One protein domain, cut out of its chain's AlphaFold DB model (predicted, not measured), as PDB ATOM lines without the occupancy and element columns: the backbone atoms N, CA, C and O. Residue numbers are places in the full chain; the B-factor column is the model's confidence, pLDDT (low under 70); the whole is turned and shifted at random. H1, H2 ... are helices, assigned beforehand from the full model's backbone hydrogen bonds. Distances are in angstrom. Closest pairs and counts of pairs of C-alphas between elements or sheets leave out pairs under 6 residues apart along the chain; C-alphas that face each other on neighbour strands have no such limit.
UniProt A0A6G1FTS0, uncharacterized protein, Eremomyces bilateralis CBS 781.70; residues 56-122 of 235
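Overview. This is residues 56 to 122 of the 235 residues of an uncharacterized protein of Eremomyces bilateralis CBS 781.70 (UniProt A0A6G1FTS0). The model has little regular structure: a body made mostly of loops, with the short helix H1 in it, and a second helix, H2, at the end of an arm, where residues 108 to 114 and 117 to 122 stick out. The printed part has 67 residues, with two named helices, H1 then H2, and no named strand; the class is all helix, yet only 15 residues are in named elements. It is only just compact, close to loose, with a radius of gyration of the C-alphas of 12.9 A, and spans 34 by 30 by 19 A.

Arrangement. Begin with H2, residues 114 to 122; it is apart from H1, residues 78 to 83. Look at the backbone O and N atoms: in H1 every O i to N i+4 pair is within hydrogen-bond range, in H2 2 of 5, beside 3 of 6 O i to N i+3 pairs.

Along the chain. Find C-alpha 114 at (-28.179, 54.420, 37.849); from there H2 runs 13.3 A to C-alpha 122 at (-21.156, 62.267, 45.998). H1 begins at C-alpha 78, (-15.846, 43.139, 46.007), and runs 8.3 A.

Size, cuts and confidence. The C-alphas farthest apart, of Asn 62 and Arg 83, are 35.5 A apart. The printed part has no cut; the link from H1 to H2 is long, 30 residues. Confidence is low, pLDDT under 70, at residues 56 to 57 and 109 to 122.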
ATOM      1  N   SER A  56      -9.788  54.617  31.937       51.22
ATOM      2  CA  SER A  56      -9.107  55.838  32.392       51.22
ATOM      3  C   SER A  56      -8.701  55.680  33.860       51.22
ATOM      4  O   SER A  56      -9.225  56.348  34.750       51.22
ATOM      5  N   PHE A  57      -7.789  54.739  34.108       58.03
ATOM      6  CA  PHE A  57      -7.031  54.651  35.346       58.03
ATOM      7  C   PHE A  57      -6.319  55.986  35.555       58.03
ATOM      8  O   PHE A  57      -5.711  56.515  34.627       58.03
ATOM      9  N   MET A  58      -6.426  56.549  36.759       70.62
ATOM     10  CA  MET A  58      -5.722  57.780  37.098       70.62
ATOM     11  C   MET A  58      -4.215  57.493  37.048       70.62
ATOM     12  O   MET A  58      -3.696  56.699  37.835       70.62
ATOM     13  N   GLU A  59      -3.534  58.065  36.060       80.12
ATOM     14  CA  GLU A  59      -2.076  58.046  35.978       80.12
ATOM     15  C   GLU A  59      -1.522  59.056  36.991       80.12
ATOM     16  O   GLU A  59      -2.077  60.147  37.153       80.12
ATOM     17  N   ASP A  60      -0.457  58.694  37.709       75.75
ATOM     18  CA  ASP A  60       0.287  59.672  38.505       75.75
ATOM     19  C   ASP A  60       0.993  60.691  37.586       75.75
ATOM     20  O   ASP A  60       1.055  60.531  36.365       75.75
ATOM     21  N   HIS A  61       1.579  61.747  38.160       77.88
ATOM     22  CA  HIS A  61       2.365  62.731  37.395       77.88
ATOM     23  C   HIS A  61       3.577  62.122  36.653       77.88
ATOM     24  O   HIS A  61       4.199  62.795  35.833       77.88
ATOM     25  N   ASN A  62       3.897  60.850  36.909       84.06
ATOM     26  CA  ASN A  62       4.956  60.075  36.280       84.06
ATOM     27  C   ASN A  62       4.419  59.030  35.276       84.06
ATOM     28  O   ASN A  62       5.202  58.210  34.792       84.06
ATOM     29  N   GLY A  63       3.117  59.031  34.962       84.81
ATOM     30  CA  GLY A  63       2.491  58.088  34.029       84.81
ATOM     31  C   GLY A  63       2.349  56.657  34.565       84.81
ATOM     32  O   GLY A  63       2.066  55.730  33.804       84.81
ATOM     33  N   ARG A  64       2.571  56.415  35.861       84.69
ATOM     34  CA  ARG A  64       2.363  55.101  36.479       84.69
ATOM     35  C   ARG A  64       0.885  54.935  36.796       84.69
ATOM     36  O   ARG A  64       0.243  55.810  37.371       84.69
ATOM     37  N   LYS A  65       0.351  53.762  36.461       85.38
ATOM     38  CA  LYS A  65      -1.029  53.390  36.784       85.38
ATOM     39  C   LYS A  65      -1.170  53.242  38.297       85.38
ATOM     40  O   LYS A  65      -0.667  52.271  38.869       85.38
ATOM     41  N   ILE A  66      -1.862  54.182  38.940       89.19
ATOM     42  CA  ILE A  66      -2.208  54.064  40.356       89.19
ATOM     43  C   ILE A  66      -3.318  53.013  40.471       89.19
ATOM     44  O   ILE A  66      -4.388  53.135  39.877       89.19
ATOM     45  N   LEU A  67      -3.054  51.943  41.225       90.94
ATOM     46  CA  LEU A  67      -4.074  50.938  41.522       90.94
ATOM     47  C   LEU A  67      -5.111  51.525  42.498       90.94
ATOM     48  O   LEU A  67      -4.715  52.221  43.432       90.94
ATOM     49  N   PRO A  68      -6.409  51.187  42.371       91.81
ATOM     50  CA  PRO A  68      -7.459  51.673  43.273       91.81
ATOM     51  C   PRO A  68      -7.206  51.444  44.771       91.81
ATOM     52  O   PRO A  68      -7.721  52.180  45.609       91.81
ATOM     53  N   LYS A  69      -6.396  50.441  45.127       94.19
ATOM     54  CA  LYS A  69      -5.951  50.189  46.506       94.19
ATOM     55  C   LYS A  69      -4.994  51.234  47.090       94.19
ATOM     56  O   LYS A  69      -4.688  51.150  48.271       94.19
ATOM     57  N   TYR A  70      -4.481  52.151  46.274       91.69
ATOM     58  CA  TYR A  70      -3.612  53.252  46.697       91.69
ATOM     59  C   TYR A  70      -4.307  54.617  46.586       91.69
ATOM     60  O   TYR A  70      -3.645  55.645  46.697       91.69
ATOM     61  N   LEU A  71      -5.622  54.638  46.338       91.12
ATOM     62  CA  LEU A  71      -6.423  55.856  46.461       91.12
ATOM     63  C   LEU A  71      -6.607  56.208  47.941       91.12
ATOM     64  O   LEU A  71      -6.532  55.332  48.800       91.12
ATOM     65  N   ASP A  72      -6.861  57.482  48.227       91.31
ATOM     66  CA  ASP A  72      -7.205  57.965  49.564       91.31
ATOM     67  C   ASP A  72      -8.660  58.475  49.549       91.31
ATOM     68  O   ASP A  72      -8.906  59.585  49.062       91.31
ATOM     69  N   PRO A  73      -9.650  57.671  49.989       91.81
ATOM     70  CA  PRO A  73      -9.537  56.335  50.592       91.81
ATOM     71  C   PRO A  73      -9.468  55.185  49.556       91.81
ATOM     72  O   PRO A  73      -9.972  55.327  48.437       91.81
ATOM     73  N   PRO A  74      -8.889  54.017  49.907       95.12
ATOM     74  CA  PRO A  74      -8.731  52.914  48.962       95.12
ATOM     75  C   PRO A  74     -10.045  52.168  48.722       95.12
ATOM     76  O   PRO A  74     -10.909  52.100  49.595       95.12
ATOM     77  N   LEU A  75     -10.203  51.555  47.545       95.44
ATOM     78  CA  LEU A  75     -11.391  50.746  47.237       95.44
ATOM     79  C   LEU A  75     -11.245  49.302  47.743       95.44
ATOM     80  O   LEU A  75     -10.306  48.594  47.369       95.44
ATOM     81  N   THR A  76     -12.211  48.847  48.539       97.12
ATOM     82  CA  THR A  76     -12.358  47.477  49.049       97.12
ATOM     83  C   THR A  76     -12.715  46.509  47.916       97.12
ATOM     84  O   THR A  76     -13.609  46.765  47.108       97.12
ATOM     85  N   CYS A  77     -12.039  45.361  47.859       97.12
ATOM     86  CA  CYS A  77     -12.288  44.315  46.871       97.12
ATOM     87  C   CYS A  77     -13.674  43.681  47.057       97.12
ATOM     88  O   CYS A  77     -13.953  43.092  48.102       97.12
ATOM     89  N   TYR A  78     -14.495  43.707  46.003       96.25
ATOM     90  CA  TYR A  78     -15.846  43.139  46.007       96.25
ATOM     91  C   TYR A  78     -15.891  41.666  46.444       96.25
ATOM     92  O   TYR A  78     -16.640  41.309  47.350       96.25
ATOM     93  N   TYR A  79     -15.059  40.798  45.852       96.56
ATOM     94  CA  TYR A  79     -15.058  39.363  46.171       96.56
ATOM     95  C   TYR A  79     -14.574  39.058  47.589       96.56
ATOM     96  O   TYR A  79     -15.115  38.170  48.243       96.56
ATOM     97  N   TRP A  80     -13.560  39.787  48.065       97.50
ATOM     98  CA  TRP A  80     -13.083  39.629  49.435       97.50
ATOM     99  C   TRP A  80     -14.163  40.049  50.433       97.50
ATOM    100  O   TRP A  80     -14.431  39.309  51.369       97.50
ATOM    101  N   HIS A  81     -14.833  41.180  50.194       97.06
ATOM    102  CA  HIS A  81     -15.882  41.674  51.081       97.06
ATOM    103  C   HIS A  81     -17.120  40.766  51.105       97.06
ATOM    104  O   HIS A  81     -17.607  40.422  52.174       97.06
ATOM    105  N   THR A  82     -17.608  40.343  49.936       94.62
ATOM    106  CA  THR A  82     -18.857  39.566  49.827       94.62
ATOM    107  C   THR A  82     -18.696  38.093  50.184       94.62
ATOM    108  O   THR A  82     -19.611  37.493  50.738       94.62
ATOM    109  N   ARG A  83     -17.552  37.478  49.853       95.06
ATOM    110  CA  ARG A  83     -17.326  36.031  50.030       95.06
ATOM    111  C   ARG A  83     -16.305  35.702  51.115       95.06
ATOM    112  O   ARG A  83     -15.994  34.531  51.312       95.06
ATOM    113  N   GLY A  84     -15.688  36.710  51.731       96.38
ATOM    114  CA  GLY A  84     -14.549  36.539  52.640       96.38
ATOM    115  C   GLY A  84     -13.259  36.062  51.957       96.38
ATOM    116  O   GLY A  84     -12.246  35.862  52.623       96.38
ATOM    117  N   ARG A  85     -13.258  35.847  50.629       96.06
ATOM    118  CA  ARG A  85     -12.121  35.279  49.890       96.06
ATOM    119  C   ARG A  85     -12.030  35.835  48.471       96.06
ATOM    120  O   ARG A  85     -12.974  35.747  47.692       96.06
ATOM    121  N   CYS A  86     -10.850  36.338  48.109       97.31
ATOM    122  CA  CYS A  86     -10.497  36.689  46.732       97.31
ATOM    123  C   CYS A  86      -9.612  35.597  46.112       97.31
ATOM    124  O   CYS A  86      -8.815  34.966  46.806       97.31
ATOM    125  N   SER A  87      -9.724  35.380  44.800       97.31
ATOM    126  CA  SER A  87      -8.836  34.472  44.058       97.31
ATOM    127  C   SER A  87      -7.412  35.024  43.909       97.31
ATOM    128  O   SER A  87      -6.467  34.263  43.708       97.31
ATOM    129  N   LYS A  88      -7.245  36.348  44.017       97.06
ATOM    130  CA  LYS A  88      -5.944  37.025  43.997       97.06
ATOM    131  C   LYS A  88      -5.419  37.166  45.425       97.06
ATOM    132  O   LYS A  88      -6.194  37.367  46.351       97.06
ATOM    133  N   SER A  89      -4.100  37.100  45.605       96.88
ATOM    134  CA  SER A  89      -3.472  37.488  46.874       96.88
ATOM    135  C   SER A  89      -3.547  39.002  47.067       96.88
ATOM    136  O   SER A  89      -3.596  39.744  46.087       96.88
ATOM    137  N   ASP A  90      -3.512  39.471  48.315       96.00
ATOM    138  CA  ASP A  90      -3.612  40.900  48.663       96.00
ATOM    139  C   ASP A  90      -2.599  41.778  47.892       96.00
ATOM    140  O   ASP A  90      -2.945  42.784  47.270       96.00
ATOM    141  N   LYS A  91      -1.355  41.296  47.753       95.00
ATOM    142  CA  LYS A  91      -0.311  41.972  46.962       95.00
ATOM    143  C   LYS A  91      -0.665  42.109  45.473       95.00
ATOM    144  O   LYS A  91      -0.329  43.127  44.866       95.00
ATOM    145  N   LYS A  92      -1.341  41.113  44.885       96.31
ATOM    146  CA  LYS A  92      -1.696  41.055  43.451       96.31
ATOM    147  C   LYS A  92      -3.085  41.622  43.136       96.31
ATOM    148  O   LYS A  92      -3.391  41.846  41.965       96.31
ATOM    149  N   CYS A  93      -3.941  41.826  44.135       96.38
ATOM    150  CA  CYS A  93      -5.238  42.454  43.932       96.38
ATOM    151  C   CYS A  93      -5.057  43.955  43.647       96.38
ATOM    152  O   CYS A  93      -4.151  44.598  44.182       96.38
ATOM    153  N   ALA A  94      -5.903  44.503  42.772       96.12
ATOM    154  CA  ALA A  94      -5.944  45.938  42.476       96.12
ATOM    155  C   ALA A  94      -6.712  46.737  43.546       96.12
ATOM    156  O   ALA A  94      -6.614  47.960  43.583       96.12
ATOM    157  N   TYR A  95      -7.448  46.028  44.403       96.81
ATOM    158  CA  TYR A  95      -8.326  46.538  45.451       96.81
ATOM    159  C   TYR A  95      -7.846  46.041  46.822       96.81
ATOM    160  O   TYR A  95      -7.157  45.022  46.896       96.81
ATOM    161  N   ALA A  96      -8.215  46.739  47.892       97.44
ATOM    162  CA  ALA A  96      -7.846  46.407  49.267       97.44
ATOM    163  C   ALA A  96      -8.614  45.178  49.798       97.44
ATOM    164  O   ALA A  96      -9.817  45.049  49.563       97.44
ATOM    165  N   HIS A  97      -7.943  44.282  50.532       98.06
ATOM    166  CA  HIS A  97      -8.573  43.179  51.281       98.06
ATOM    167  C   HIS A  97      -8.809  43.540  52.758       98.06
ATOM    168  O   HIS A  97      -8.497  42.770  53.663       98.06
ATOM    169  N   TYR A  98      -9.324  44.738  52.997       96.25
ATOM    170  CA  TYR A  98      -9.815  45.208  54.290       96.25
ATOM    171  C   TYR A  98     -10.962  46.187  54.030       96.25
ATOM    172  O   TYR A  98     -11.058  46.735  52.932       96.25
ATOM    173  N   ASN A  99     -11.859  46.373  55.000       95.44
ATOM    174  CA  ASN A  99     -13.021  47.244  54.828       95.44
ATOM    175  C   ASN A  99     -12.618  48.719  54.963       95.44
ATOM    176  O   ASN A  99     -12.188  49.151  56.029       95.44
ATOM    177  N   THR A 100     -12.769  49.478  53.882       94.56
ATOM    178  CA  THR A 100     -12.476  50.919  53.810       94.56
ATOM    179  C   THR A 100     -13.735  51.786  53.829       94.56
ATOM    180  O   THR A 100     -13.632  53.008  53.850       94.56
ATOM    181  N   GLY A 101     -14.922  51.176  53.753       94.00
ATOM    182  CA  GLY A 101     -16.197  51.861  53.522       94.00
ATOM    183  C   GLY A 101     -16.494  52.193  52.051       94.00
ATOM    184  O   GLY A 101     -17.615  52.586  51.740       94.00
ATOM    185  N   PHE A 102     -15.539  51.994  51.133       91.94
ATOM    186  CA  PHE A 102     -15.712  52.250  49.699       91.94
ATOM    187  C   PHE A 102     -15.519  50.961  48.904       91.94
ATOM    188  O   PHE A 102     -14.414  50.434  48.835       91.94
ATOM    189  N   TYR A 103     -16.580  50.445  48.290       94.25
ATOM    190  CA  TYR A 103     -16.555  49.138  47.630       94.25
ATOM    191  C   TYR A 103     -16.334  49.251  46.124       94.25
ATOM    192  O   TYR A 103     -16.916  50.102  45.451       94.25
ATOM    193  N   ALA A 104     -15.501  48.361  45.583       93.75
ATOM    194  CA  ALA A 104     -15.383  48.177  44.145       93.75
ATOM    195  C   ALA A 104     -16.724  47.702  43.546       93.75
ATOM    196  O   ALA A 104     -17.441  46.940  44.202       93.75
ATOM    197  N   PRO A 105     -17.060  48.109  42.308       88.88
ATOM    198  CA  PRO A 105     -18.286  47.671  41.650       88.88
ATOM    199  C   PRO A 105     -18.296  46.150  41.429       88.88
ATOM    200  O   PRO A 105     -17.240  45.541  41.228       88.88
ATOM    201  N   ASP A 106     -19.489  45.546  41.434       89.50
ATOM    202  CA  ASP A 106     -19.655  44.123  41.125       89.50
ATOM    203  C   ASP A 106     -19.209  43.849  39.672       89.50
ATOM    204  O   ASP A 106     -19.785  44.414  38.733       89.50
ATOM    205  N   PRO A 107     -18.203  42.980  39.451       84.75
ATOM    206  CA  PRO A 107     -17.717  42.640  38.113       84.75
ATOM    207  C   PRO A 107     -18.755  41.924  37.239       84.75
ATOM    208  O   PRO A 107     -18.589  41.877  36.024       84.75
ATOM    209  N   THR A 108     -19.823  41.383  37.827       82.94
ATOM    210  CA  THR A 108     -20.913  40.700  37.110       82.94
ATOM    211  C   THR A 108     -21.827  41.685  36.368       82.94
ATOM    212  O   THR A 108     -22.675  41.270  35.586       82.94
ATOM    213  N   GLY A 109     -21.642  42.998  36.554       62.56
ATOM    214  CA  GLY A 109     -22.146  44.007  35.618       62.56
ATOM    215  C   GLY A 109     -23.670  44.139  35.523       62.56
ATOM    216  O   GLY A 109     -24.160  44.747  34.578       62.56
ATOM    217  N   CYS A 110     -24.437  43.627  36.490       51.75
ATOM    218  CA  CYS A 110     -25.887  43.847  36.542       51.75
ATOM    219  C   CYS A 110     -26.283  45.182  37.203       51.75
ATOM    220  O   CYS A 110     -27.460  45.547  37.210       51.75
ATOM    221  N   TYR A 111     -25.317  45.952  37.718       53.12
ATOM    222  CA  TYR A 111     -25.554  47.293  38.249       53.12
ATOM    223  C   TYR A 111     -25.747  48.290  37.100       53.12
ATOM    224  O   TYR A 111     -24.828  48.988  36.679       53.12
ATOM    225  N   SER A 112     -26.982  48.311  36.589       52.91
ATOM    226  CA  SER A 112     -27.506  49.273  35.615       52.91
ATOM    227  C   SER A 112     -27.054  50.706  35.916       52.91
ATOM    228  O   SER A 112     -26.895  51.086  37.078       52.91
ATOM    229  N   ASP A 113     -26.914  51.505  34.860       54.31
ATOM    230  CA  ASP A 113     -26.390  52.878  34.751       54.31
ATOM    231  C   ASP A 113     -26.788  53.913  35.834       54.31
ATOM    232  O   ASP A 113     -26.253  55.022  35.874       54.31
ATOM    233  N   LYS A 114     -27.688  53.572  36.758       55.44
ATOM    234  CA  LYS A 114     -28.179  54.420  37.849       55.44
ATOM    235  C   LYS A 114     -27.111  54.753  38.905       55.44
ATOM    236  O   LYS A 114     -27.089  55.880  39.391       55.44
ATOM    237  N   TYR A 115     -26.178  53.851  39.227       56.12
ATOM    238  CA  TYR A 115     -25.143  54.122  40.251       56.12
ATOM    239  C   TYR A 115     -23.921  54.898  39.730       56.12
ATOM    240  O   TYR A 115     -23.259  55.609  40.496       56.12
ATOM    241  N   ALA A 116     -23.659  54.858  38.420       57.19
ATOM    242  CA  ALA A 116     -22.644  55.701  37.781       57.19
ATOM    243  C   ALA A 116     -23.026  57.196  37.802       57.19
ATOM    244  O   ALA A 116     -22.157  58.063  37.691       57.19
ATOM    245  N   ALA A 117     -24.319  57.508  37.958       54.44
ATOM    246  CA  ALA A 117     -24.801  58.868  38.171       54.44
ATOM    247  C   ALA A 117     -24.635  59.321  39.637       54.44
ATOM    248  O   ALA A 117     -24.209  60.447  39.876       54.44
ATOM    249  N   ILE A 118     -24.878  58.437  40.614       56.06
ATOM    250  CA  ILE A 118     -24.805  58.765  42.053       56.06
ATOM    251  C   ILE A 118     -23.357  59.009  42.507       56.06
ATOM    252  O   ILE A 118     -23.074  59.986  43.204       56.06
ATOM    253  N   THR A 119     -22.408  58.180  42.064       53.06
ATOM    254  CA  THR A 119     -20.983  58.332  42.424       53.06
ATOM    255  C   THR A 119     -20.354  59.606  41.857       53.06
ATOM    256  O   THR A 119     -19.431  60.152  42.455       53.06
ATOM    257  N   LYS A 120     -20.878  60.167  40.761       56.19
ATOM    258  CA  LYS A 120     -20.423  61.473  40.252       56.19
ATOM    259  C   LYS A 120     -20.908  62.651  41.098       56.19
ATOM    260  O   LYS A 120     -20.231  63.673  41.136       56.19
ATOM    261  N   SER A 121     -22.029  62.505  41.802       51.94
ATOM    262  CA  SER A 121     -22.586  63.561  42.654       51.94
ATOM    263  C   SER A 121     -22.043  63.545  44.087       51.94
ATOM    264  O   SER A 121     -22.027  64.591  44.730       51.94
ATOM    265  N   LEU A 122     -21.554  62.404  44.589       49.25
ATOM    266  CA  LEU A 122     -21.156  62.267  45.998       49.25
ATOM    267  C   LEU A 122     -19.753  62.821  46.328       49.25
ATOM    268  O   LEU A 122     -19.505  63.212  47.464       49.25
TER     269      LEU A 122